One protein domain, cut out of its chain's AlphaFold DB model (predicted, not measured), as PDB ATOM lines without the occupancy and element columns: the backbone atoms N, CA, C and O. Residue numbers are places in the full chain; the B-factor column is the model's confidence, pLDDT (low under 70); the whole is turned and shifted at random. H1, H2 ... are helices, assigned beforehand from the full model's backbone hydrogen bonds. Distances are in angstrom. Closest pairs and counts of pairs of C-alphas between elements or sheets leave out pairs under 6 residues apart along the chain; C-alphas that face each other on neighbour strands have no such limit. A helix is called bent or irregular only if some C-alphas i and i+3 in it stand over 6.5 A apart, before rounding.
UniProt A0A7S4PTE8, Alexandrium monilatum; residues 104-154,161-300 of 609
ATOM      1  N   PRO A 104     -30.414 -27.877  23.922       74.69
ATOM      2  CA  PRO A 104     -31.812 -28.254  23.779       74.69
ATOM      3  C   PRO A 104     -32.708 -27.061  24.139       74.69
ATOM      4  O   PRO A 104     -32.370 -26.278  25.031       74.69
ATOM      5  N   PRO A 105     -33.847 -26.887  23.452       87.75
ATOM      6  CA  PRO A 105     -34.692 -25.733  23.699       87.75
ATOM      7  C   PRO A 105     -35.284 -25.806  25.113       87.75
ATOM      8  O   PRO A 105     -35.737 -26.862  25.561       87.75
ATOM      9  N   SER A 106     -35.291 -24.670  25.810       91.81
ATOM     10  CA  SER A 106     -35.745 -24.564  27.196       91.81
ATOM     11  C   SER A 106     -36.725 -23.402  27.396       91.81
ATOM     12  O   SER A 106     -36.723 -22.454  26.598       91.81
ATOM     13  N   PRO A 107     -37.578 -23.433  28.442       93.75
ATOM     14  CA  PRO A 107     -38.493 -22.329  28.730       93.75
ATOM     15  C   PRO A 107     -37.779 -20.979  28.884       93.75
ATOM     16  O   PRO A 107     -38.252 -19.969  28.355       93.75
ATOM     17  N   ALA A 108     -36.617 -20.962  29.548       91.00
ATOM     18  CA  ALA A 108     -35.806 -19.761  29.725       91.00
ATOM     19  C   ALA A 108     -35.258 -19.237  28.386       91.00
ATOM     20  O   ALA A 108     -35.382 -18.042  28.093       91.00
ATOM     21  N   ALA A 109     -34.736 -20.130  27.537       91.00
ATOM     22  CA  ALA A 109     -34.221 -19.774  26.219       91.00
ATOM     23  C   ALA A 109     -35.317 -19.206  25.299       91.00
ATOM     24  O   ALA A 109     -35.095 -18.191  24.636       91.00
ATOM     25  N   GLU A 110     -36.518 -19.797  25.279       94.38
ATOM     26  CA  GLU A 110     -37.631 -19.271  24.474       94.38
ATOM     27  C   GLU A 110     -38.177 -17.946  25.002       94.38
ATOM     28  O   GLU A 110     -38.517 -17.072  24.204       94.38
ATOM     29  N   LEU A 111     -38.230 -17.751  26.323       92.38
ATOM     30  CA  LEU A 111     -38.635 -16.470  26.903       92.38
ATOM     31  C   LEU A 111     -37.635 -15.364  26.551       92.38
ATOM     32  O   LEU A 111     -38.019 -14.244  26.200       92.38
ATOM     33  N   ARG A 112     -36.339 -15.680  26.597       92.75
ATOM     34  CA  ARG A 112     -35.281 -14.767  26.162       92.75
ATOM     35  C   ARG A 112     -35.405 -14.440  24.677       92.75
ATOM     36  O   ARG A 112     -35.414 -13.262  24.321       92.75
ATOM     37  N   ARG A 113     -35.588 -15.454  23.823       94.38
ATOM     38  CA  ARG A 113     -35.821 -15.266  22.383       94.38
ATOM     39  C   ARG A 113     -37.038 -14.382  22.121       94.38
ATOM     40  O   ARG A 113     -36.942 -13.461  21.314       94.38
ATOM     41  N   ALA A 114     -38.146 -14.601  22.829       94.00
ATOM     42  CA  ALA A 114     -39.356 -13.791  22.706       94.00
ATOM     43  C   ALA A 114     -39.084 -12.301  22.975       94.00
ATOM     44  O   ALA A 114     -39.477 -11.449  22.176       94.00
ATOM     45  N   ARG A 115     -38.342 -11.981  24.046       93.62
ATOM     46  CA  ARG A 115     -37.965 -10.598  24.394       93.62
ATOM     47  C   ARG A 115     -37.078  -9.949  23.331       93.62
ATOM     48  O   ARG A 115     -37.339  -8.818  22.925       93.62
ATOM     49  N   LEU A 116     -36.062 -10.665  22.849       95.56
ATOM     50  CA  LEU A 116     -35.155 -10.154  21.814       95.56
ATOM     51  C   LEU A 116     -35.889  -9.906  20.490       95.56
ATOM     52  O   LEU A 116     -35.722  -8.855  19.871       95.56
ATOM     53  N   MET A 117     -36.762 -10.832  20.088       95.69
ATOM     54  CA  MET A 117     -37.586 -10.696  18.886       95.69
ATOM     55  C   MET A 117     -38.598  -9.552  18.995       95.69
ATOM     56  O   MET A 117     -38.807  -8.833  18.015       95.69
ATOM     57  N   ALA A 118     -39.188  -9.327  20.173       93.62
ATOM     58  CA  ALA A 118     -40.021  -8.152  20.421       93.62
ATOM     59  C   ALA A 118     -39.213  -6.853  20.251       93.62
ATOM     60  O   ALA A 118     -39.656  -5.940  19.552       93.62
ATOM     61  N   GLY A 119     -37.991  -6.799  20.790       94.88
ATOM     62  CA  GLY A 119     -37.071  -5.677  20.584       94.88
ATOM     63  C   GLY A 119     -36.713  -5.461  19.109       94.88
ATOM     64  O   GLY A 119     -36.679  -4.326  18.633       94.88
ATOM     65  N   LEU A 120     -36.472  -6.532  18.343       95.69
ATOM     66  CA  LEU A 120     -36.245  -6.447  16.894       95.69
ATOM     67  C   LEU A 120     -37.458  -5.832  16.181       95.69
ATOM     68  O   LEU A 120     -37.299  -4.864  15.436       95.69
ATOM     69  N   ARG A 121     -38.678  -6.314  16.455       94.75
ATOM     70  CA  ARG A 121     -39.919  -5.755  15.881       94.75
ATOM     71  C   ARG A 121     -40.103  -4.273  16.224       94.75
ATOM     72  O   ARG A 121     -40.487  -3.491  15.354       94.75
ATOM     73  N   GLN A 122     -39.797  -3.869  17.458       94.31
ATOM     74  CA  GLN A 122     -39.870  -2.467  17.890       94.31
ATOM     75  C   GLN A 122     -38.890  -1.574  17.122       94.31
ATOM     76  O   GLN A 122     -39.286  -0.513  16.631       94.31
ATOM     77  N   ARG A 123     -37.638  -2.014  16.959       95.94
ATOM     78  CA  ARG A 123     -36.615  -1.282  16.190       95.94
ATOM     79  C   ARG A 123     -36.938  -1.218  14.707       95.94
ATOM     80  O   ARG A 123     -36.810  -0.155  14.109       95.94
ATOM     81  N   TYR A 124     -37.460  -2.300  14.137       96.00
ATOM     82  CA  TYR A 124     -37.972  -2.296  12.771       96.00
ATOM     83  C   TYR A 124     -39.097  -1.261  12.588       96.00
ATOM     84  O   TYR A 124     -39.082  -0.477  11.636       96.00
ATOM     85  N   ALA A 125     -40.038  -1.194  13.533       95.31
ATOM     86  CA  ALA A 125     -41.111  -0.204  13.508       95.31
ATOM     87  C   ALA A 125     -40.607   1.237  13.660       95.31
ATOM     88  O   ALA A 125     -41.125   2.128  12.985       95.31
ATOM     89  N   ALA A 126     -39.603   1.477  14.507       96.56
ATOM     90  CA  ALA A 126     -38.957   2.784  14.628       96.56
ATOM     91  C   ALA A 126     -38.258   3.190  13.322       96.56
ATOM     92  O   ALA A 126     -38.550   4.259  12.790       96.56
ATOM     93  N   ALA A 127     -37.459   2.294  12.737       96.88
ATOM     94  CA  ALA A 127     -36.767   2.537  11.474       96.88
ATOM     95  C   ALA A 127     -37.744   2.847  10.322       96.88
ATOM     96  O   ALA A 127     -37.519   3.784   9.559       96.88
ATOM     97  N   CYS A 128     -38.876   2.136  10.231       96.56
ATOM     98  CA  CYS A 128     -39.931   2.445   9.256       96.56
ATOM     99  C   CYS A 128     -40.524   3.852   9.447       96.56
ATOM    100  O   CYS A 128     -40.728   4.572   8.467       96.56
ATOM    101  N   ARG A 129     -40.789   4.263  10.695       95.69
ATOM    102  CA  ARG A 129     -41.326   5.599  11.003       95.69
ATOM    103  C   ARG A 129     -40.330   6.703  10.670       95.69
ATOM    104  O   ARG A 129     -40.707   7.705  10.068       95.69
ATOM    105  N   GLU A 130     -39.077   6.526  11.065       95.12
ATOM    106  CA  GLU A 130     -38.040   7.556  10.978       95.12
ATOM    107  C   GLU A 130     -37.490   7.706   9.557       95.12
ATOM    108  O   GLU A 130     -37.400   8.822   9.031       95.12
ATOM    109  N   ALA A 131     -37.163   6.589   8.902       95.06
ATOM    110  CA  ALA A 131     -36.570   6.595   7.569       95.06
ATOM    111  C   ALA A 131     -37.630   6.707   6.464       95.06
ATOM    112  O   ALA A 131     -37.433   7.460   5.506       95.06
ATOM    113  N   LEU A 132     -38.767   6.017   6.606       95.06
ATOM    114  CA  LEU A 132     -39.767   5.872   5.541       95.06
ATOM    115  C   LEU A 132     -41.108   6.560   5.826       95.06
ATOM    116  O   LEU A 132     -42.041   6.417   5.042       95.06
ATOM    117  N   LEU A 133     -41.230   7.307   6.928       95.12
ATOM    118  CA  LEU A 133     -42.453   8.037   7.299       95.12
ATOM    119  C   LEU A 133     -43.703   7.140   7.423       95.12
ATOM    120  O   LEU A 133     -44.828   7.647   7.447       95.12
ATOM    121  N   LEU A 134     -43.520   5.821   7.531       92.69
ATOM    122  CA  LEU A 134     -44.606   4.851   7.641       92.69
ATOM    123  C   LEU A 134     -45.098   4.807   9.084       92.69
ATOM    124  O   LEU A 134     -44.308   4.587   9.994       92.69
ATOM    125  N   GLU A 135     -46.402   4.964   9.315       88.69
ATOM    126  CA  GLU A 135     -46.972   4.892  10.672       88.69
ATOM    127  C   GLU A 135     -46.716   3.535  11.340       88.69
ATOM    128  O   GLU A 135     -46.485   3.447  12.549       88.69
ATOM    129  N   ARG A 136     -46.764   2.469  10.538       90.06
ATOM    130  CA  ARG A 136     -46.515   1.088  10.940       90.06
ATOM    131  C   ARG A 136     -45.738   0.383   9.831       90.06
ATOM    132  O   ARG A 136     -45.899   0.756   8.669       90.06
ATOM    133  N   PRO A 137     -44.946  -0.647  10.159       92.12
ATOM    134  CA  PRO A 137     -44.378  -1.517   9.142       92.12
ATOM    135  C   PRO A 137     -45.445  -2.137   8.229       92.12
ATOM    136  O   PRO A 137     -46.573  -2.357   8.692       92.12
ATOM    137  N   PRO A 138     -45.095  -2.485   6.977       91.81
ATOM    138  CA  PRO A 138     -45.957  -3.299   6.133       91.81
ATOM    139  C   PRO A 138     -46.346  -4.597   6.856       91.81
ATOM    140  O   PRO A 138     -45.518  -5.248   7.499       91.81
ATOM    141  N   ALA A 139     -47.624  -4.963   6.770       86.19
ATOM    142  CA  ALA A 139     -48.158  -6.120   7.483       86.19
ATOM    143  C   ALA A 139     -47.429  -7.414   7.084       86.19
ATOM    144  O   ALA A 139     -47.184  -7.663   5.900       86.19
ATOM    145  N   ASP A 140     -47.093  -8.223   8.091       86.62
ATOM    146  CA  ASP A 140     -46.396  -9.509   7.983       86.62
ATOM    147  C   ASP A 140     -45.008  -9.448   7.309       86.62
ATOM    148  O   ASP A 140     -44.402 -10.489   7.071       86.62
ATOM    149  N   SER A 141     -44.453  -8.272   6.983       91.12
ATOM    150  CA  SER A 141     -43.229  -8.182   6.163       91.12
ATOM    151  C   SER A 141     -42.010  -8.830   6.822       91.12
ATOM    152  O   SER A 141     -41.197  -9.462   6.151       91.12
ATOM    153  N   LEU A 142     -41.895  -8.692   8.145       91.69
ATOM    154  CA  LEU A 142     -40.841  -9.347   8.911       91.69
ATOM    155  C   LEU A 142     -41.068 -10.865   8.969       91.69
ATOM    156  O   LEU A 142     -40.114 -11.630   8.874       91.69
ATOM    157  N   ASP A 143     -42.323 -11.303   9.057       89.88
ATOM    158  CA  ASP A 143     -42.679 -12.723   9.101       89.88
ATOM    159  C   ASP A 143     -42.413 -13.396   7.749       89.88
ATOM    160  O   ASP A 143     -41.881 -14.503   7.711       89.88
ATOM    161  N   ARG A 144     -42.682 -12.699   6.632       91.06
ATOM    162  CA  ARG A 144     -42.308 -13.135   5.272       91.06
ATOM    163  C   ARG A 144     -40.803 -13.335   5.143       91.06
ATOM    164  O   ARG A 144     -40.363 -14.360   4.632       91.06
ATOM    165  N   TRP A 145     -40.024 -12.383   5.647       92.44
ATOM    166  CA  TRP A 145     -38.567 -12.477   5.651       92.44
ATOM    167  C   TRP A 145     -38.051 -13.628   6.534       92.44
ATOM    168  O   TRP A 145     -37.119 -14.335   6.151       92.44
ATOM    169  N   MET A 146     -38.656 -13.876   7.698       93.12
ATOM    170  CA  MET A 146     -38.308 -15.041   8.523       93.12
ATOM    171  C   MET A 146     -38.680 -16.363   7.842       93.12
ATOM    172  O   MET A 146     -37.886 -17.300   7.850       93.12
ATOM    173  N   LEU A 147     -39.852 -16.442   7.206       92.69
ATOM    174  CA  LEU A 147     -40.273 -17.607   6.419       92.69
ATOM    175  C   LEU A 147     -39.293 -17.918   5.287       92.69
ATOM    176  O   LEU A 147     -38.921 -19.076   5.102       92.69
ATOM    177  N   GLU A 148     -38.840 -16.891   4.570       91.94
ATOM    178  CA  GLU A 148     -37.817 -17.039   3.538       91.94
ATOM    179  C   GLU A 148     -36.532 -17.642   4.120       91.94
ATOM    180  O   GLU A 148     -36.022 -18.631   3.597       91.94
ATOM    181  N   GLN A 149     -36.035 -17.116   5.244       90.69
ATOM    182  CA  GLN A 149     -34.848 -17.668   5.906       90.69
ATOM    183  C   GLN A 149     -35.015 -19.137   6.296       90.69
ATOM    184  O   GLN A 149     -34.082 -19.923   6.124       90.69
ATOM    185  N   LEU A 150     -36.183 -19.507   6.825       92.19
ATOM    186  CA  LEU A 150     -36.485 -20.874   7.255       92.19
ATOM    187  C   LEU A 150     -36.597 -21.847   6.072       92.19
ATOM    188  O   LEU A 150     -36.283 -23.030   6.225       92.19
ATOM    189  N   ALA A 151     -37.001 -21.355   4.898       91.31
ATOM    190  CA  ALA A 151     -37.090 -22.147   3.675       91.31
ATOM    191  C   ALA A 151     -35.742 -22.357   2.970       91.31
ATOM    192  O   ALA A 151     -35.560 -23.317   2.219       91.31
ATOM    193  N   GLN A 152     -34.771 -21.483   3.222       85.19
ATOM    194  CA  GLN A 152     -33.442 -21.595   2.638       85.19
ATOM    195  C   GLN A 152     -32.660 -22.788   3.236       85.19
ATOM    196  O   GLN A 152     -32.830 -23.138   4.412       85.19
ATOM    197  N   PRO A 153     -31.753 -23.428   2.470       74.75
ATOM    198  CA  PRO A 153     -30.883 -24.477   3.002       74.75
ATOM    199  C   PRO A 153     -30.068 -23.978   4.205       74.75
ATOM    200  O   PRO A 153     -29.469 -22.905   4.147       74.75
ATOM    201  N   ARG A 154     -29.992 -24.731   5.305       72.69
ATOM    202  CA  ARG A 154     -29.091 -24.361   6.411       72.69
ATOM    203  C   ARG A 154     -27.629 -24.561   5.989       72.69
ATOM    204  O   ARG A 154     -27.312 -25.514   5.280       72.69
ATOM    205  N   PRO A 161     -32.401 -21.408  15.636       91.19
ATOM    206  CA  PRO A 161     -33.474 -22.145  14.975       91.19
ATOM    207  C   PRO A 161     -34.586 -21.256  14.397       91.19
ATOM    208  O   PRO A 161     -35.269 -21.706  13.474       91.19
ATOM    209  N   LEU A 162     -34.766 -20.029  14.905       92.88
ATOM    210  CA  LEU A 162     -35.740 -19.053  14.409       92.88
ATOM    211  C   LEU A 162     -35.119 -18.092  13.385       92.88
ATOM    212  O   LEU A 162     -35.754 -17.787  12.377       92.88
ATOM    213  N   LEU A 163     -33.881 -17.651  13.622       93.25
ATOM    214  CA  LEU A 163     -33.110 -16.765  12.743       93.25
ATOM    215  C   LEU A 163     -31.851 -17.471  12.209       93.25
ATOM    216  O   LEU A 163     -30.729 -17.114  12.573       93.25
ATOM    217  N   PRO A 164     -31.990 -18.464  11.310       90.62
ATOM    218  CA  PRO A 164     -30.846 -19.235  10.829       90.62
ATOM    219  C   PRO A 164     -29.924 -18.434   9.900       90.62
ATOM    220  O   PRO A 164     -28.800 -18.864   9.636       90.62
ATOM    221  N   ARG A 165     -30.395 -17.305   9.347       90.06
ATOM    222  CA  ARG A 165     -29.661 -16.469   8.385       90.06
ATOM    223  C   ARG A 165     -29.949 -14.976   8.614       90.06
ATOM    224  O   ARG A 165     -30.510 -14.331   7.726       90.06
ATOM    225  N   PRO A 166     -29.514 -14.384   9.741       89.62
ATOM    226  CA  PRO A 166     -29.836 -12.990  10.081       89.62
ATOM    227  C   PRO A 166     -29.367 -11.971   9.020       89.62
ATOM    228  O   PRO A 166     -29.961 -10.907   8.862       89.62
ATOM    229  N   GLY A 167     -28.343 -12.325   8.231       88.88
ATOM    230  CA  GLY A 167     -27.847 -11.557   7.081       88.88
ATOM    231  C   GLY A 167     -28.724 -11.585   5.819       88.88
ATOM    232  O   GLY A 167     -28.474 -10.814   4.895       88.88
ATOM    233  N   LEU A 168     -29.735 -12.463   5.726       88.81
ATOM    234  CA  LEU A 168     -30.497 -12.659   4.482       88.81
ATOM    235  C   LEU A 168     -31.238 -11.390   4.054       88.81
ATOM    236  O   LEU A 168     -31.407 -11.173   2.861       88.81
ATOM    237  N   ALA A 169     -31.644 -10.542   5.004       86.31
ATOM    238  CA  ALA A 169     -32.369  -9.304   4.716       86.31
ATOM    239  C   ALA A 169     -31.631  -8.419   3.697       86.31
ATOM    240  O   ALA A 169     -32.271  -7.858   2.820       86.31
ATOM    241  N   GLU A 170     -30.299  -8.339   3.771       88.69
ATOM    242  CA  GLU A 170     -29.473  -7.476   2.910       88.69
ATOM    243  C   GLU A 170     -29.320  -7.999   1.474       88.69
ATOM    244  O   GLU A 170     -28.975  -7.240   0.571       88.69
ATOM    245  N   THR A 171     -29.549  -9.295   1.255       88.12
ATOM    246  CA  THR A 171     -29.347  -9.953  -0.051       88.12
ATOM    247  C   THR A 171     -30.659 -10.362  -0.714       88.12
ATOM    248  O   THR A 171     -30.744 -10.414  -1.940       88.12
ATOM    249  N   SER A 172     -31.692 -10.620   0.084       84.88
ATOM    250  CA  SER A 172     -33.053 -10.860  -0.374       84.88
ATOM    251  C   SER A 172     -33.775  -9.555  -0.706       84.88
ATOM    252  O   SER A 172     -33.557  -8.512  -0.091       84.88
ATOM    253  N   ARG A 173     -34.705  -9.623  -1.662       87.19
ATOM    254  CA  ARG A 173     -35.592  -8.505  -2.009       87.19
ATOM    255  C   ARG A 173     -36.944  -8.541  -1.299       87.19
ATOM    256  O   ARG A 173     -37.704  -7.596  -1.478       87.19
ATOM    257  N   VAL A 174     -37.248  -9.553  -0.479       89.69
ATOM    258  CA  VAL A 174     -38.565  -9.707   0.176       89.69
ATOM    259  C   VAL A 174     -38.923  -8.491   1.013       89.69
ATOM    260  O   VAL A 174     -39.944  -7.844   0.784       89.69
ATOM    261  N   LEU A 175     -38.058  -8.156   1.970       92.06
ATOM    262  CA  LEU A 175     -38.317  -7.061   2.894       92.06
ATOM    263  C   LEU A 175     -38.306  -5.710   2.168       92.06
ATOM    264  O   LEU A 175     -39.187  -4.884   2.397       92.06
ATOM    265  N   LEU A 176     -37.359  -5.515   1.244       95.50
ATOM    266  CA  LEU A 176     -37.268  -4.304   0.428       95.50
ATOM    267  C   LEU A 176     -38.531  -4.090  -0.424       95.50
ATOM    268  O   LEU A 176     -39.073  -2.986  -0.437       95.50
ATOM    269  N   ARG A 177     -39.030  -5.140  -1.093       93.62
ATOM    270  CA  ARG A 177     -40.252  -5.098  -1.914       93.62
ATOM    271  C   ARG A 177     -41.454  -4.660  -1.084       93.62
ATOM    272  O   ARG A 177     -42.196  -3.784  -1.520       93.62
ATOM    273  N   GLU A 178     -41.632  -5.229   0.109       93.69
ATOM    274  CA  GLU A 178     -42.754  -4.868   0.984       93.69
ATOM    275  C   GLU A 178     -42.656  -3.434   1.514       93.69
ATOM    276  O   GLU A 178     -43.669  -2.740   1.569       93.69
ATOM    277  N   LEU A 179     -41.451  -2.969   1.861       95.75
ATOM    278  CA  LEU A 179     -41.225  -1.590   2.302       95.75
ATOM    279  C   LEU A 179     -41.542  -0.582   1.195       95.75
ATOM    280  O   LEU A 179     -42.298   0.362   1.418       95.75
ATOM    281  N   LEU A 180     -40.998  -0.795  -0.006       95.81
ATOM    282  CA  LEU A 180     -41.205   0.108  -1.140       95.81
ATOM    283  C   LEU A 180     -42.662   0.135  -1.600       95.81
ATOM    284  O   LEU A 180     -43.169   1.193  -1.968       95.81
ATOM    285  N   ALA A 181     -43.367  -0.995  -1.538       93.94
ATOM    286  CA  ALA A 181     -44.767  -1.065  -1.938       93.94
ATOM    287  C   ALA A 181     -45.702  -0.194  -1.074       93.94
ATOM    288  O   ALA A 181     -46.776   0.182  -1.545       93.94
ATOM    289  N   GLU A 182     -45.296   0.165   0.150       94.94
ATOM    290  CA  GLU A 182     -46.025   1.109   1.008       94.94
ATOM    291  C   GLU A 182     -45.671   2.580   0.744       94.94
ATOM    292  O   GLU A 182     -46.284   3.465   1.338       94.94
ATOM    293  N   VAL A 183     -44.732   2.878  -0.162       94.12
ATOM    294  CA  VAL A 183     -44.297   4.251  -0.459       94.12
ATOM    295  C   VAL A 183     -44.931   4.785  -1.756       94.12
ATOM    296  O   VAL A 183     -44.835   4.134  -2.800       94.12
ATOM    297  N   PRO A 184     -45.551   5.989  -1.738       93.25
ATOM    298  CA  PRO A 184     -45.925   6.769  -0.548       93.25
ATOM    299  C   PRO A 184     -47.145   6.183   0.176       93.25
ATOM    300  O   PRO A 184     -47.358   6.477   1.347       93.25
ATOM    301  N   LEU A 185     -47.960   5.390  -0.518       93.88
ATOM    302  CA  LEU A 185     -49.018   4.572   0.062       93.88
ATOM    303  C   LEU A 185     -49.396   3.489  -0.950       93.88
ATOM    304  O   LEU A 185     -49.608   3.805  -2.127       93.88
ATOM    305  N   ARG A 186     -49.549   2.234  -0.511       93.69
ATOM    306  CA  ARG A 186     -49.974   1.153  -1.407       93.69
ATOM    307  C   ARG A 186     -51.356   1.445  -2.001       93.69
ATOM    308  O   ARG A 186     -52.346   1.612  -1.286       93.69
ATOM    309  N   CYS A 187     -51.442   1.471  -3.330       92.25
ATOM    310  CA  CYS A 187     -52.705   1.697  -4.029       92.25
ATOM    311  C   CYS A 187     -53.589   0.431  -4.002       92.25
ATOM    312  O   CYS A 187     -53.150  -0.638  -4.432       92.25
ATOM    313  N   PRO A 188     -54.850   0.508  -3.534       90.62
ATOM    314  CA  PRO A 188     -55.716  -0.663  -3.447       90.62
ATOM    315  C   PRO A 188     -56.195  -1.135  -4.826       90.62
ATOM    316  O   PRO A 188     -56.878  -0.412  -5.552       90.62
ATOM    317  N   SER A 189     -55.948  -2.408  -5.142       85.31
ATOM    318  CA  SER A 189     -56.236  -2.998  -6.456       85.31
ATOM    319  C   SER A 189     -57.707  -3.342  -6.715       85.31
ATOM    320  O   SER A 189     -58.054  -3.641  -7.856       85.31
ATOM    321  N   ARG A 190     -58.611  -3.235  -5.732       83.69
ATOM    322  CA  ARG A 190     -60.056  -3.528  -5.901       83.69
ATOM    323  C   ARG A 190     -60.987  -2.359  -5.566       83.69
ATOM    324  O   ARG A 190     -62.202  -2.483  -5.711       83.69
ATOM    325  N   ALA A 191     -60.442  -1.225  -5.127       86.44
ATOM    326  CA  ALA A 191     -61.246  -0.066  -4.762       86.44
ATOM    327  C   ALA A 191     -61.745   0.680  -6.010       86.44
ATOM    328  O   ALA A 191     -60.984   0.920  -6.947       86.44
ATOM    329  N   TRP A 192     -63.013   1.089  -5.997       85.06
ATOM    330  CA  TRP A 192     -63.625   1.983  -6.985       85.06
ATOM    331  C   TRP A 192     -64.717   2.824  -6.307       85.06
ATOM    332  O   TRP A 192     -65.146   2.512  -5.199       85.06
ATOM    333  N   GLY A 193     -65.141   3.929  -6.927       84.31
ATOM    334  CA  GLY A 193     -66.122   4.845  -6.331       84.31
ATOM    335  C   GLY A 193     -65.578   5.563  -5.087       84.31
ATOM    336  O   GLY A 193     -64.445   6.044  -5.095       84.31
ATOM    337  N   ARG A 194     -66.383   5.634  -4.018       84.62
ATOM    338  CA  ARG A 194     -66.016   6.305  -2.757       84.62
ATOM    339  C   ARG A 194     -64.755   5.712  -2.096       84.62
ATOM    340  O   ARG A 194     -63.860   6.498  -1.809       84.62
ATOM    341  N   PRO A 195     -64.604   4.379  -1.944       89.00
ATOM    342  CA  PRO A 195     -63.364   3.787  -1.433       89.00
ATOM    343  C   PRO A 195     -62.097   4.192  -2.199       89.00
ATOM    344  O   PRO A 195     -61.060   4.433  -1.587       89.00
ATOM    345  N   ALA A 196     -62.165   4.291  -3.535       89.56
ATOM    346  CA  ALA A 196     -61.024   4.736  -4.344       89.56
ATOM    347  C   ALA A 196     -60.713   6.221  -4.131       89.56
ATOM    348  O   ALA A 196     -59.549   6.600  -4.053       89.56
ATOM    349  N   ALA A 197     -61.744   7.058  -4.005       87.81
ATOM    350  CA  ALA A 197     -61.562   8.473  -3.714       87.81
ATOM    351  C   ALA A 197     -60.940   8.691  -2.321       87.81
ATOM    352  O   ALA A 197     -59.992   9.459  -2.190       87.81
ATOM    353  N   GLU A 198     -61.401   7.969  -1.296       90.88
ATOM    354  CA  GLU A 198     -60.804   7.994   0.048       90.88
ATOM    355  C   GLU A 198     -59.352   7.484   0.042       90.88
ATOM    356  O   GLU A 198     -58.493   8.054   0.714       90.88
ATOM    357  N   ALA A 199     -59.049   6.448  -0.748       92.62
ATOM    358  CA  ALA A 199     -57.681   5.964  -0.923       92.62
ATOM    359  C   ALA A 199     -56.769   7.010  -1.581       92.62
ATOM    360  O   ALA A 199     -55.655   7.214  -1.108       92.62
ATOM    361  N   LEU A 200     -57.244   7.717  -2.613       93.50
ATOM    362  CA  LEU A 200     -56.498   8.814  -3.242       93.50
ATOM    363  C   LEU A 200     -56.248   9.979  -2.287       93.50
ATOM    364  O   LEU A 200     -55.177  10.575  -2.331       93.50
ATOM    365  N   GLN A 201     -57.207  10.299  -1.417       93.06
ATOM    366  CA  GLN A 201     -57.027  11.337  -0.401       93.06
ATOM    367  C   GLN A 201     -55.905  10.971   0.574       93.06
ATOM    368  O   GLN A 201     -55.014  11.782   0.812       93.06
ATOM    369  N   ARG A 202     -55.888   9.728   1.071       94.94
ATOM    370  CA  ARG A 202     -54.785   9.232   1.912       94.94
ATOM    371  C   ARG A 202     -53.453   9.210   1.160       94.94
ATOM    372  O   ARG A 202     -52.443   9.634   1.709       94.94
ATOM    373  N   TYR A 203     -53.461   8.770  -0.100       96.44
ATOM    374  CA  TYR A 203     -52.271   8.767  -0.949       96.44
ATOM    375  C   TYR A 203     -51.706  10.184  -1.114       96.44
ATOM    376  O   TYR A 203     -50.509  10.386  -0.925       96.44
ATOM    377  N   ARG A 204     -52.562  11.171  -1.419       95.56
ATOM    378  CA  ARG A 204     -52.183  12.586  -1.548       95.56
ATOM    379  C   ARG A 204     -51.500  13.089  -0.281       95.56
ATOM    380  O   ARG A 204     -50.401  13.622  -0.378       95.56
ATOM    381  N   LEU A 205     -52.132  12.896   0.878       95.44
ATOM    382  CA  LEU A 205     -51.591  13.351   2.161       95.44
ATOM    383  C   LEU A 205     -50.221  12.727   2.446       95.44
ATOM    384  O   LEU A 205     -49.295  13.425   2.850       95.44
ATOM    385  N   SER A 206     -50.065  11.429   2.172       95.69
ATOM    386  CA  SER A 206     -48.771  10.768   2.331       95.69
ATOM    387  C   SER A 206     -47.716  11.327   1.369       95.69
ATOM    388  O   SER A 206     -46.609  11.665   1.781       95.69
ATOM    389  N   ALA A 207     -48.057  11.505   0.091       96.19
ATOM    390  CA  ALA A 207     -47.140  12.059  -0.905       96.19
ATOM    391  C   ALA A 207     -46.717  13.508  -0.584       96.19
ATOM    392  O   ALA A 207     -45.559  13.870  -0.791       96.19
ATOM    393  N   GLN A 208     -47.622  14.327  -0.035       95.50
ATOM    394  CA  GLN A 208     -47.302  15.673   0.459       95.50
ATOM    395  C   GLN A 208     -46.319  15.617   1.630       95.50
ATOM    396  O   GLN A 208     -45.296  16.298   1.598       95.50
ATOM    397  N   ARG A 209     -46.560  14.727   2.601       95.25
ATOM    398  CA  ARG A 209     -45.652  14.518   3.735       95.25
ATOM    399  C   ARG A 209     -44.236  14.164   3.273       95.25
ATOM    400  O   ARG A 209     -43.268  14.678   3.832       95.25
ATOM    401  N   TRP A 210     -44.106  13.334   2.237       94.81
ATOM    402  CA  TRP A 210     -42.815  13.004   1.629       94.81
ATOM    403  C   TRP A 210     -42.092  14.235   1.067       94.81
ATOM    404  O   TRP A 210     -40.897  14.390   1.304       94.81
ATOM    405  N   ILE A 211     -42.797  15.138   0.387       93.25
ATOM    406  CA  ILE A 211     -42.219  16.385  -0.151       93.25
ATOM    407  C   ILE A 211     -41.822  17.372   0.948       93.25
ATOM    408  O   ILE A 211     -40.854  18.116   0.787       93.25
ATOM    409  N   GLU A 212     -42.576  17.408   2.043       93.31
ATOM    410  CA  GLU A 212     -42.298  18.278   3.188       93.31
ATOM    411  C   GLU A 212     -41.055  17.826   3.960       93.31
ATOM    412  O   GLU A 212     -40.256  18.654   4.388       93.31
ATOM    413  N   HIS A 213     -40.877  16.512   4.126       93.06
ATOM    414  CA  HIS A 213     -39.850  15.944   5.003       93.06
ATOM    415  C   HIS A 213     -38.594  15.462   4.267       93.06
ATOM    416  O   HIS A 213     -37.612  15.088   4.919       93.06
ATOM    417  N   ARG A 214     -38.606  15.415   2.928       90.50
ATOM    418  CA  ARG A 214     -37.482  14.932   2.115       90.50
ATOM    419  C   ARG A 214     -37.162  15.878   0.967       90.50
ATOM    420  O   ARG A 214     -38.037  16.487   0.354       90.50
ATOM    421  N   GLN A 215     -35.876  15.952   0.642       90.25
ATOM    422  CA  GLN A 215     -35.396  16.652  -0.543       90.25
ATOM    423  C   GLN A 215     -35.618  15.762  -1.768       90.25
ATOM    424  O   GLN A 215     -34.795  14.912  -2.084       90.25
ATOM    425  N   LEU A 216     -36.769  15.932  -2.416       90.62
ATOM    426  CA  LEU A 216     -37.139  15.210  -3.631       90.62
ATOM    427  C   LEU A 216     -36.938  16.084  -4.881       90.62
ATOM    428  O   LEU A 216     -37.052  17.312  -4.783       90.62
ATOM    429  N   PRO A 217     -36.707  15.479  -6.063       94.94
ATOM    430  CA  PRO A 217     -36.650  16.200  -7.330       94.94
ATOM    431  C   PRO A 217     -37.857  17.121  -7.553       94.94
ATOM    432  O   PRO A 217     -39.004  16.757  -7.271       94.94
ATOM    433  N   ALA A 218     -37.614  18.302  -8.134       94.62
ATOM    434  CA  ALA A 218     -38.665  19.282  -8.423       94.62
ATOM    435  C   ALA A 218     -39.797  18.697  -9.292       94.62
ATOM    436  O   ALA A 218     -40.963  19.013  -9.080       94.62
ATOM    437  N   SER A 219     -39.470  17.775 -10.204       95.31
ATOM    438  CA  SER A 219     -40.445  17.063 -11.039       95.31
ATOM    439  C   SER A 219     -41.455  16.239 -10.231       95.31
ATOM    440  O   SER A 219     -42.624  16.174 -10.611       95.31
ATOM    441  N   LEU A 220     -41.047  15.629  -9.112       95.25
ATOM    442  CA  LEU A 220     -41.957  14.900  -8.220       95.25
ATOM    443  C   LEU A 220     -42.829  15.854  -7.416       95.25
ATOM    444  O   LEU A 220     -44.024  15.602  -7.262       95.25
ATOM    445  N   ARG A 221     -42.259  16.979  -6.969       94.69
ATOM    446  CA  ARG A 221     -43.010  18.035  -6.283       94.69
ATOM    447  C   ARG A 221     -44.154  18.552  -7.153       94.69
ATOM    448  O   ARG A 221     -45.305  18.510  -6.726       94.69
ATOM    449  N   THR A 222     -43.858  18.904  -8.402       96.25
ATOM    450  CA  THR A 222     -44.869  19.343  -9.372       96.25
ATOM    451  C   THR A 222     -45.931  18.270  -9.631       96.25
ATOM    452  O   THR A 222     -47.112  18.591  -9.738       96.25
ATOM    453  N   GLN A 223     -45.560  16.984  -9.696       96.44
ATOM    454  CA  GLN A 223     -46.529  15.894  -9.876       96.44
ATOM    455  C   GLN A 223     -47.480  15.733  -8.681       96.44
ATOM    456  O   GLN A 223     -48.671  15.486  -8.882       96.44
ATOM    457  N   VAL A 224     -46.994  15.883  -7.445       96.00
ATOM    458  CA  VAL A 224     -47.860  15.837  -6.253       96.00
ATOM    459  C   VAL A 224     -48.753  17.070  -6.172       96.00
ATOM    460  O   VAL A 224     -49.939  16.931  -5.881       96.00
ATOM    461  N   GLU A 225     -48.241  18.259  -6.489       94.94
ATOM    462  CA  GLU A 225     -49.051  19.483  -6.582       94.94
ATOM    463  C   GLU A 225     -50.153  19.342  -7.645       94.94
ATOM    464  O   GLU A 225     -51.315  19.663  -7.388       94.94
ATOM    465  N   ALA A 226     -49.827  18.758  -8.802       95.69
ATOM    466  CA  ALA A 226     -50.799  18.443  -9.844       95.69
ATOM    467  C   ALA A 226     -51.846  17.414  -9.382       95.69
ATOM    468  O   ALA A 226     -53.027  17.553  -9.709       95.69
ATOM    469  N   LEU A 227     -51.456  16.397  -8.600       95.50
ATOM    470  CA  LEU A 227     -52.395  15.453  -7.983       95.50
ATOM    471  C   LEU A 227     -53.336  16.161  -6.997       95.50
ATOM    472  O   LEU A 227     -54.538  15.882  -7.003       95.50
ATOM    473  N   SER A 228     -52.815  17.078  -6.182       94.19
ATOM    474  CA  SER A 228     -53.618  17.876  -5.254       94.19
ATOM    475  C   SER A 228     -54.647  18.723  -5.996       94.19
ATOM    476  O   SER A 228     -55.840  18.564  -5.738       94.19
ATOM    477  N   ALA A 229     -54.221  19.493  -7.000       93.88
ATOM    478  CA  ALA A 229     -55.120  20.295  -7.831       93.88
ATOM    479  C   ALA A 229     -56.178  19.434  -8.553       93.88
ATOM    480  O   ALA A 229     -57.353  19.800  -8.633       93.88
ATOM    481  N   TRP A 230     -55.788  18.248  -9.039       93.31
ATOM    482  CA  TRP A 230     -56.702  17.295  -9.677       93.31
ATOM    483  C   TRP A 230     -57.797  16.795  -8.723       93.31
ATOM    484  O   TRP A 230     -58.928  16.563  -9.170       93.31
ATOM    485  N   LEU A 231     -57.468  16.600  -7.438       90.25
ATOM    486  CA  LEU A 231     -58.402  16.161  -6.396       90.25
ATOM    487  C   LEU A 231     -59.298  17.303  -5.907       90.25
ATOM    488  O   LEU A 231     -60.492  17.079  -5.712       90.25
ATOM    489  N   ASP A 232     -58.762  18.513  -5.760       88.19
ATOM    490  CA  ASP A 232     -59.530  19.681  -5.312       88.19
ATOM    491  C   ASP A 232     -60.610  20.072  -6.335       88.19
ATOM    492  O   ASP A 232     -61.733  20.416  -5.966       88.19
ATOM    493  N   GLY A 233     -60.337  19.882  -7.631       83.56
ATOM    494  CA  GLY A 233     -61.334  20.021  -8.699       83.56
ATOM    495  C   GLY A 233     -62.406  18.917  -8.743       83.56
ATOM    496  O   GLY A 233     -63.275  18.951  -9.617       83.56
ATOM    497  N   ARG A 234     -62.355  17.905  -7.860       79.69
ATOM    498  CA  ARG A 234     -63.275  16.748  -7.843       79.69
ATOM    499  C   ARG A 234     -63.662  16.332  -6.413       79.69
ATOM    500  O   ARG A 234     -63.192  15.301  -5.923       79.69
ATOM    501  N   PRO A 235     -64.569  17.072  -5.749       66.12
ATOM    502  CA  PRO A 235     -64.974  16.766  -4.381       66.12
ATOM    503  C   PRO A 235     -65.655  15.393  -4.259       66.12
ATOM    504  O   PRO A 235     -66.400  14.952  -5.140       66.12
ATOM    505  N   LEU A 236     -65.435  14.735  -3.113       64.06
ATOM    506  CA  LEU A 236     -65.909  13.380  -2.777       64.06
ATOM    507  C   LEU A 236     -67.418  13.171  -3.019       64.06
ATOM    508  O   LEU A 236     -67.832  12.083  -3.424       64.06
ATOM    509  N   ALA A 237     -68.229  14.220  -2.838       57.62
ATOM    510  CA  ALA A 237     -69.678  14.199  -3.047       57.62
ATOM    511  C   ALA A 237     -70.087  13.907  -4.510       57.62
ATOM    512  O   ALA A 237     -71.107  13.258  -4.744       57.62
ATOM    513  N   GLY A 238     -69.269  14.292  -5.499       52.62
ATOM    514  CA  GLY A 238     -69.521  14.022  -6.924       52.62
ATOM    515  C   GLY A 238     -69.232  12.574  -7.354       52.62
ATOM    516  O   GLY A 238     -69.678  12.131  -8.414       52.62
ATOM    517  N   GLY A 239     -68.522  11.799  -6.525       52.44
ATOM    518  CA  GLY A 239     -68.161  10.405  -6.807       52.44
ATOM    519  C   GLY A 239     -69.329   9.418  -6.724       52.44
ATOM    520  O   GLY A 239     -69.281   8.358  -7.354       52.44
ATOM    521  N   ALA A 240     -70.402   9.771  -6.007       52.31
ATOM    522  CA  ALA A 240     -71.585   8.924  -5.845       52.31
ATOM    523  C   ALA A 240     -72.343   8.695  -7.168       52.31
ATOM    524  O   ALA A 240     -72.893   7.614  -7.386       52.31
ATOM    525  N   ALA A 241     -72.324   9.669  -8.086       53.12
ATOM    526  CA  ALA A 241     -72.937   9.534  -9.409       53.12
ATOM    527  C   ALA A 241     -72.087   8.672 -10.366       53.12
ATOM    528  O   ALA A 241     -72.631   7.880 -11.138       53.12
ATOM    529  N   ALA A 242     -70.752   8.766 -10.280       52.56
ATOM    530  CA  ALA A 242     -69.815   7.999 -11.111       52.56
ATOM    531  C   ALA A 242     -69.673   6.527 -10.678       52.56
ATOM    532  O   ALA A 242     -69.331   5.674 -11.495       52.56
ATOM    533  N   ALA A 243     -69.988   6.206  -9.419       52.44
ATOM    534  CA  ALA A 243     -70.011   4.837  -8.906       52.44
ATOM    535  C   ALA A 243     -70.987   3.922  -9.686       52.44
ATOM    536  O   ALA A 243     -70.756   2.729  -9.838       52.44
ATOM    537  N   ARG A 244     -72.059   4.461 -10.275       55.34
ATOM    538  CA  ARG A 244     -73.083   3.636 -10.943       55.34
ATOM    539  C   ARG A 244     -72.628   2.975 -12.256       55.34
ATOM    540  O   ARG A 244     -73.388   2.204 -12.824       55.34
ATOM    541  N   ARG A 245     -71.421   3.271 -12.756       61.31
ATOM    542  CA  ARG A 245     -70.949   2.864 -14.096       61.31
ATOM    543  C   ARG A 245     -69.795   1.842 -14.087       61.31
ATOM    544  O   ARG A 245     -69.173   1.621 -15.125       61.31
ATOM    545  N   GLY A 246     -69.496   1.220 -12.944       69.38
ATOM    546  CA  GLY A 246     -68.473   0.169 -12.823       69.38
ATOM    547  C   GLY A 246     -67.014   0.668 -12.769       69.38
ATOM    548  O   GLY A 246     -66.751   1.865 -12.896       69.38
ATOM    549  N   PRO A 247     -66.035  -0.233 -12.552       71.62
ATOM    550  CA  PRO A 247     -64.643   0.131 -12.253       71.62
ATOM    551  C   PRO A 247     -63.907   0.825 -13.410       71.62
ATOM    552  O   PRO A 247     -63.164   1.772 -13.164       71.62
ATOM    553  N   SER A 248     -64.148   0.419 -14.661       74.44
ATOM    554  CA  SER A 248     -63.481   0.963 -15.858       74.44
ATOM    555  C   SER A 248     -63.853   2.419 -16.168       74.44
ATOM    556  O   SER A 248     -63.057   3.164 -16.741       74.44
ATOM    557  N   SER A 249     -65.042   2.863 -15.760       77.88
ATOM    558  CA  SER A 249     -65.500   4.242 -15.956       77.88
ATOM    559  C   SER A 249     -65.141   5.166 -14.786       77.88
ATOM    560  O   SER A 249     -65.197   6.392 -14.928       77.88
ATOM    561  N   CYS A 250     -64.721   4.607 -13.645       85.00
ATOM    562  CA  CYS A 250     -64.433   5.361 -12.433       85.00
ATOM    563  C   CYS A 250     -63.136   6.190 -12.588       85.00
ATOM    564  O   CYS A 250     -62.051   5.620 -12.717       85.00
ATOM    565  N   PRO A 251     -63.201   7.537 -12.547       87.75
ATOM    566  CA  PRO A 251     -62.017   8.386 -12.713       87.75
ATOM    567  C   PRO A 251     -61.008   8.215 -11.569       87.75
ATOM    568  O   PRO A 251     -59.808   8.211 -11.815       87.75
ATOM    569  N   PHE A 252     -61.481   8.012 -10.335       89.69
ATOM    570  CA  PHE A 252     -60.618   7.755  -9.179       89.69
ATOM    571  C   PHE A 252     -59.866   6.431  -9.308       89.69
ATOM    572  O   PHE A 252     -58.690   6.356  -8.970       89.69
ATOM    573  N   ARG A 253     -60.518   5.394  -9.852       91.00
ATOM    574  CA  ARG A 253     -59.858   4.114 -10.101       91.00
ATOM    575  C   ARG A 253     -58.737   4.258 -11.123       91.00
ATOM    576  O   ARG A 253     -57.609   3.891 -10.829       91.00
ATOM    577  N   ARG A 254     -59.045   4.864 -12.275       91.00
ATOM    578  CA  ARG A 254     -58.050   5.119 -13.325       91.00
ATOM    579  C   ARG A 254     -56.868   5.934 -12.807       91.00
ATOM    580  O   ARG A 254     -55.739   5.662 -13.188       91.00
ATOM    581  N   LYS A 255     -57.114   6.897 -11.911       93.81
ATOM    582  CA  LYS A 255     -56.036   7.677 -11.298       93.81
ATOM    583  C   LYS A 255     -55.164   6.840 -10.358       93.81
ATOM    584  O   LYS A 255     -53.955   7.004 -10.393       93.81
ATOM    585  N   LEU A 256     -55.739   5.934  -9.559       94.50
ATOM    586  CA  LEU A 256     -54.949   4.978  -8.767       94.50
ATOM    587  C   LEU A 256     -54.076   4.094  -9.669       94.50
ATOM    588  O   LEU A 256     -52.894   3.946  -9.384       94.50
ATOM    589  N   ASP A 257     -54.634   3.579 -10.770       93.25
ATOM    590  CA  ASP A 257     -53.892   2.755 -11.738       93.25
ATOM    591  C   ASP A 257     -52.722   3.519 -12.375       93.25
ATOM    592  O   ASP A 257     -51.616   2.993 -12.472       93.25
ATOM    593  N   GLU A 258     -52.952   4.778 -12.761       95.25
ATOM    594  CA  GLU A 258     -51.923   5.682 -13.286       95.25
ATOM    595  C   GLU A 258     -50.788   5.890 -12.269       95.25
ATOM    596  O   GLU A 258     -49.615   5.744 -12.618       95.25
ATOM    597  N   LEU A 259     -51.131   6.176 -11.006       96.06
ATOM    598  CA  LEU A 259     -50.166   6.401  -9.925       96.06
ATOM    599  C   LEU A 259     -49.298   5.167  -9.651       96.06
ATOM    600  O   LEU A 259     -48.094   5.324  -9.449       96.06
ATOM    601  N   SER A 260     -49.896   3.970  -9.673       93.88
ATOM    602  CA  SER A 260     -49.220   2.695  -9.396       93.88
ATOM    603  C   SER A 260     -48.565   2.035 -10.612       93.88
ATOM    604  O   SER A 260     -47.980   0.963 -10.479       93.88
ATOM    605  N   SER A 261     -48.696   2.616 -11.807       93.88
ATOM    606  CA  SER A 261     -48.047   2.093 -13.014       93.88
ATOM    607  C   SER A 261     -46.517   2.175 -12.901       93.88
ATOM    608  O   SER A 261     -46.001   3.004 -12.159       93.88
ATOM    609  N   GLY A 262     -45.769   1.373 -13.672       90.38
ATOM    610  CA  GLY A 262     -44.296   1.331 -13.580       90.38
ATOM    611  C   GLY A 262     -43.579   2.664 -13.861       90.38
ATOM    612  O   GLY A 262     -42.436   2.851 -13.454       90.38
ATOM    613  N   GLY A 263     -44.250   3.610 -14.531       92.44
ATOM    614  CA  GLY A 263     -43.784   4.990 -14.720       92.44
ATOM    615  C   GLY A 263     -44.513   6.025 -13.857       92.44
ATOM    616  O   GLY A 263     -44.214   7.213 -13.947       92.44
ATOM    617  N   GLY A 264     -45.477   5.597 -13.045       95.31
ATOM    618  CA  GLY A 264     -46.310   6.451 -12.214       95.31
ATOM    619  C   GLY A 264     -45.561   7.050 -11.027       95.31
ATOM    620  O   GLY A 264     -44.420   6.697 -10.716       95.31
ATOM    621  N   LEU A 265     -46.234   7.969 -10.337       96.38
ATOM    622  CA  LEU A 265     -45.675   8.690  -9.195       96.38
ATOM    623  C   LEU A 265     -45.186   7.745  -8.082       96.38
ATOM    624  O   LEU A 265     -44.171   8.044  -7.459       96.38
ATOM    625  N   SER A 266     -45.861   6.612  -7.841       96.19
ATOM    626  CA  SER A 266     -45.416   5.637  -6.833       96.19
ATOM    627  C   SER A 266     -44.043   5.069  -7.188       96.19
ATOM    628  O   SER A 266     -43.120   5.178  -6.389       96.19
ATOM    629  N   SER A 267     -43.866   4.552  -8.407       96.31
ATOM    630  CA  SER A 267     -42.590   3.974  -8.851       96.31
ATOM    631  C   SER A 267     -41.462   5.001  -8.953       96.31
ATOM    632  O   SER A 267     -40.294   4.661  -8.769       96.31
ATOM    633  N   GLN A 268     -41.770   6.267  -9.246       96.25
ATOM    634  CA  GLN A 268     -40.760   7.326  -9.209       96.25
ATOM    635  C   GLN A 268     -40.329   7.650  -7.769       96.25
ATOM    636  O   GLN A 268     -39.134   7.671  -7.500       96.25
ATOM    637  N   LEU A 269     -41.273   7.824  -6.834       95.00
ATOM    638  CA  LEU A 269     -40.959   8.045  -5.415       95.00
ATOM    639  C   LEU A 269     -40.186   6.870  -4.811       95.00
ATOM    640  O   LEU A 269     -39.205   7.090  -4.114       95.00
ATOM    641  N   GLN A 270     -40.595   5.636  -5.111       96.06
ATOM    642  CA  GLN A 270     -39.934   4.416  -4.643       96.06
ATOM    643  C   GLN A 270     -38.447   4.383  -5.009       96.06
ATOM    644  O   GLN A 270     -37.635   4.052  -4.153       96.06
ATOM    645  N   ARG A 271     -38.084   4.789  -6.233       95.69
ATOM    646  CA  ARG A 271     -36.679   4.868  -6.669       95.69
ATOM    647  C   ARG A 271     -35.870   5.889  -5.873       95.69
ATOM    648  O   ARG A 271     -34.744   5.600  -5.493       95.69
ATOM    649  N   GLU A 272     -36.444   7.056  -5.591       95.06
ATOM    650  CA  GLU A 272     -35.763   8.096  -4.804       95.06
ATOM    651  C   GLU A 272     -35.544   7.676  -3.343       95.06
ATOM    652  O   GLU A 272     -34.562   8.072  -2.718       95.06
ATOM    653  N   VAL A 273     -36.447   6.864  -2.779       93.94
ATOM    654  CA  VAL A 273     -36.383   6.453  -1.365       93.94
ATOM    655  C   VAL A 273     -35.756   5.076  -1.151       93.94
ATOM    656  O   VAL A 273     -35.569   4.668  -0.004       93.94
ATOM    657  N   GLU A 274     -35.424   4.350  -2.219       96.50
ATOM    658  CA  GLU A 274     -34.818   3.018  -2.150       96.50
ATOM    659  C   GLU A 274     -33.567   2.966  -1.256       96.50
ATOM    660  O   GLU A 274     -33.505   2.068  -0.413       96.50
ATOM    661  N   PRO A 275     -32.635   3.942  -1.294       96.88
ATOM    662  CA  PRO A 275     -31.504   3.966  -0.363       96.88
ATOM    663  C   PRO A 275     -31.920   4.021   1.116       96.88
ATOM    664  O   PRO A 275     -31.281   3.399   1.964       96.88
ATOM    665  N   LEU A 276     -33.013   4.723   1.440       96.38
ATOM    666  CA  LEU A 276     -33.551   4.775   2.805       96.38
ATOM    667  C   LEU A 276     -34.165   3.431   3.204       96.38
ATOM    668  O   LEU A 276     -33.960   2.970   4.325       96.38
ATOM    669  N   ALA A 277     -34.888   2.785   2.285       97.00
ATOM    670  CA  ALA A 277     -35.474   1.468   2.522       97.00
ATOM    671  C   ALA A 277     -34.390   0.398   2.719       97.00
ATOM    672  O   ALA A 277     -34.500  -0.419   3.633       97.00
ATOM    673  N   LEU A 278     -33.303   0.454   1.946       97.44
ATOM    674  CA  LEU A 278     -32.113  -0.375   2.151       97.44
ATOM    675  C   LEU A 278     -31.463  -0.124   3.520       97.44
ATOM    676  O   LEU A 278     -31.039  -1.074   4.174       97.44
ATOM    677  N   GLY A 279     -31.450   1.122   4.003       97.50
ATOM    678  CA  GLY A 279     -31.021   1.445   5.367       97.50
ATOM    679  C   GLY A 279     -31.874   0.760   6.443       97.50
ATOM    680  O   GLY A 279     -31.332   0.200   7.397       97.50
ATOM    681  N   VAL A 280     -33.201   0.726   6.270       97.56
ATOM    682  CA  VAL A 280     -34.112  -0.018   7.166       97.56
ATOM    683  C   VAL A 280     -33.825  -1.520   7.119       97.56
ATOM    684  O   VAL A 280     -33.769  -2.169   8.162       97.56
ATOM    685  N   VAL A 281     -33.609  -2.075   5.925       97.44
ATOM    686  CA  VAL A 281     -33.254  -3.491   5.728       97.44
ATOM    687  C   VAL A 281     -31.943  -3.843   6.444       97.44
ATOM    688  O   VAL A 281     -31.892  -4.842   7.165       97.44
ATOM    689  N   ALA A 282     -30.911  -3.009   6.309       96.50
ATOM    690  CA  ALA A 282     -29.632  -3.193   6.993       96.50
ATOM    691  C   ALA A 282     -29.785  -3.124   8.522       96.50
ATOM    692  O   ALA A 282     -29.212  -3.948   9.233       96.50
ATOM    693  N   ALA A 283     -30.614  -2.210   9.039       95.94
ATOM    694  CA  ALA A 283     -30.909  -2.125  10.470       95.94
ATOM    695  C   ALA A 283     -31.601  -3.395  10.998       95.94
ATOM    696  O   ALA A 283     -31.228  -3.902  12.055       95.94
ATOM    697  N   VAL A 284     -32.560  -3.953  10.248       95.62
ATOM    698  CA  VAL A 284     -33.189  -5.244  10.589       95.62
ATOM    699  C   VAL A 284     -32.157  -6.367  10.598       95.62
ATOM    700  O   VAL A 284     -32.159  -7.186  11.515       95.62
ATOM    701  N   SER A 285     -31.259  -6.403   9.612       95.19
ATOM    702  CA  SER A 285     -30.221  -7.429   9.540       95.19
ATOM    703  C   SER A 285     -29.218  -7.335  10.689       95.19
ATOM    704  O   SER A 285     -28.909  -8.347  11.317       95.19
ATOM    705  N   ALA A 286     -28.736  -6.130  11.001       95.88
ATOM    706  CA  ALA A 286     -27.848  -5.881  12.133       95.88
ATOM    707  C   ALA A 286     -28.504  -6.302  13.452       95.88
ATOM    708  O   ALA A 286     -27.889  -7.000  14.256       95.88
ATOM    709  N   GLU A 287     -29.777  -5.963  13.639       96.44
ATOM    710  CA  GLU A 287     -30.499  -6.339  14.845       96.44
ATOM    711  C   GLU A 287     -30.745  -7.849  14.939       96.44
ATOM    712  O   GLU A 287     -30.612  -8.443  16.004       96.44
ATOM    713  N   ALA A 288     -31.047  -8.505  13.820       95.38
ATOM    714  CA  ALA A 288     -31.161  -9.957  13.777       95.38
ATOM    715  C   ALA A 288     -29.840 -10.649  14.139       95.38
ATOM    716  O   ALA A 288     -29.861 -11.652  14.852       95.38
ATOM    717  N   ARG A 289     -28.694 -10.115  13.690       94.75
ATOM    718  CA  ARG A 289     -27.366 -10.617  14.088       94.75
ATOM    719  C   ARG A 289     -27.163 -10.459  15.594       94.75
ATOM    720  O   ARG A 289     -26.833 -11.442  16.247       94.75
ATOM    721  N   ALA A 290     -27.485  -9.289  16.149       95.19
ATOM    722  CA  ALA A 290     -27.395  -9.033  17.585       95.19
ATOM    723  C   ALA A 290     -28.300  -9.960  18.419       95.19
ATOM    724  O   ALA A 290     -27.909 -10.378  19.508       95.19
ATOM    725  N   VAL A 291     -29.497 -10.310  17.927       94.12
ATOM    726  CA  VAL A 291     -30.363 -11.319  18.566       94.12
ATOM    727  C   VAL A 291     -29.678 -12.685  18.591       94.12
ATOM    728  O   VAL A 291     -29.665 -13.334  19.636       94.12
ATOM    729  N   VAL A 292     -29.110 -13.124  17.465       93.06
ATOM    730  CA  VAL A 292     -28.431 -14.427  17.360       93.06
ATOM    731  C   VAL A 292     -27.188 -14.485  18.252       93.06
ATOM    732  O   VAL A 292     -27.046 -15.450  19.000       93.06
ATOM    733  N   GLU A 293     -26.344 -13.453  18.232       91.81
ATOM    734  CA  GLU A 293     -25.154 -13.332  19.093       91.81
ATOM    735  C   GLU A 293     -25.543 -13.408  20.567       91.81
ATOM    736  O   GLU A 293     -25.059 -14.264  21.305       91.81
ATOM    737  N   GLN A 294     -26.537 -12.618  20.978       91.62
ATOM    738  CA  GLN A 294     -27.046 -12.686  22.339       91.62
ATOM    739  C   GLN A 294     -27.545 -14.093  22.673       91.62
ATOM    740  O   GLN A 294     -27.301 -14.564  23.782       91.62
ATOM    741  N   MET A 295     -28.288 -14.776  21.794       90.06
ATOM    742  CA  MET A 295     -28.754 -16.158  22.031       90.06
ATOM    743  C   MET A 295     -27.612 -17.162  22.212       90.06
ATOM    744  O   MET A 295     -27.796 -18.125  22.953       90.06
ATOM    745  N   GLN A 296     -26.451 -16.921  21.606       85.19
ATOM    746  CA  GLN A 296     -25.255 -17.745  21.773       85.19
ATOM    747  C   GLN A 296     -24.517 -17.423  23.082       85.19
ATOM    748  O   GLN A 296     -24.194 -18.344  23.829       85.19
ATOM    749  N   ASP A 297     -24.342 -16.143  23.419       78.25
ATOM    750  CA  ASP A 297     -23.650 -15.714  24.646       78.25
ATOM    751  C   ASP A 297     -24.385 -16.151  25.921       78.25
ATOM    752  O   ASP A 297     -23.773 -16.543  26.914       78.25
ATOM    753  N   GLY A 298     -25.722 -16.136  25.886       62.94
ATOM    754  CA  GLY A 298     -26.554 -16.598  26.998       62.94
ATOM    755  C   GLY A 298     -26.440 -18.101  27.274       62.94
ATOM    756  O   GLY A 298     -26.724 -18.524  28.387       62.94
ATOM    757  N   ALA A 299     -25.996 -18.901  26.299       57.56
ATOM    758  CA  ALA A 299     -25.824 -20.344  26.468       57.56
ATOM    759  C   ALA A 299     -24.533 -20.720  27.225       57.56
ATOM    760  O   ALA A 299     -24.404 -21.860  27.663       57.56
ATOM    761  N   GLY A 300     -23.577 -19.790  27.373       46.94
ATOM    762  CA  GLY A 300     -22.274 -20.037  28.007       46.94
ATOM    763  C   GLY A 300     -22.165 -19.637  29.485       46.94
ATOM    764  O   GLY A 300     -21.141 -19.920  30.102       46.94
TER     765      GLY A 300
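Overview. This is residues 104 to 154 and 161 to 300 of the 609 residues of a protein of Alexandrium monilatum (UniProt A0A7S4PTE8). Two helical lobes are joined by one bent helix: in one, H1 and the long arm H9b run side by side in opposite directions, with H3 and H4 packed on H9b and H2 on H4. In the other, the hairpin of H5 and H6 meets H8 and the short arm H9a, and H7 caps the far end of H5. The printed part has 191 residues with nine named helices, H1 to H9 in order, and no named strand: all helix. It is loose, with a radius of gyration of the C-alphas of 20.5 A, spanning 68 by 36 by 26 A.

Arrangement. Start at the hub H9, residues 265 to 300, assigned as one helix by its hydrogen bonds but bent: C-alphas 272 and 275 are 7.4 A apart, and arms H9a (265 to 272) and H9b (275 to 300) stand at a steep 59 degrees. H1, residues 107 to 132, touches H9b at a shallow tilt of 16 degrees, opposite ways; closest are C-alphas Ala 127 and Val 280, 5.7 A. H3, residues 166 to 170, only just irregular with C-alphas 166 and 169 at 7.0 A, touches H9b, closest C-alphas Pro 166 and Ala 288, 5.0 A. H4, residues 174 to 181, touches residues 277 to 281 of H9b alone, closest C-alphas Leu 176 and Ala 277, 6.4 A. H2, residues 141 to 151, touches H4, closest C-alphas Ser 141 and Leu 175, 6.0 A. Farther on, H5, residues 194 to 213, and H6, residues 218 to 232, form a hairpin at 34 degrees, only just short of steep, closest C-alphas Ile 211 and Arg 221, 6.4 A. Residues 220 to 223 of H6 alone touch H9a, closest C-alphas Gln 223 and Leu 265, 7.3 A. H8, residues 251 to 260, touches residues 196 to 200 of H5 alone, closest C-alphas Ala 197 and Phe 252, 5.6 A, and H9a only at the corner. H7, residues 236 to 245, touches residues 194 to 198 of H5 alone, closest C-alphas Arg 194 and Gly 239, 6.1 A. Every O i to N i+4 pair is within hydrogen-bond range in H1, H2, H4, H5, H6, H8 and H9a, against 20 of 22 in H9b, 0 of 1 in H3 and 1 of 6 in H7, where O i to N i+3 gives 1 of 2 in H3 and 3 of 7 in H7.

Along the chain. Find C-alpha 275 at (-31.504, 3.966, -0.363); H9b runs 38.3 A to C-alpha 300 at (-22.274, -20.037, 28.007). H1 runs 36.5 A from C-alpha 107 at (-38.493, -22.329, 28.730), H5 28.9 A and H6 21.1 A.

Size, cuts and confidence. The two C-alphas farthest apart, Ala 241 and Gly 300, are 69.6 A apart. Residues 155 to 160 are cut out, with C-alphas 154 and 161 9.9 A apart. The link from H4 to H5 is long, residues 182 to 193. Residues 235 to 246 and 298 to 300 have pLDDT under 70.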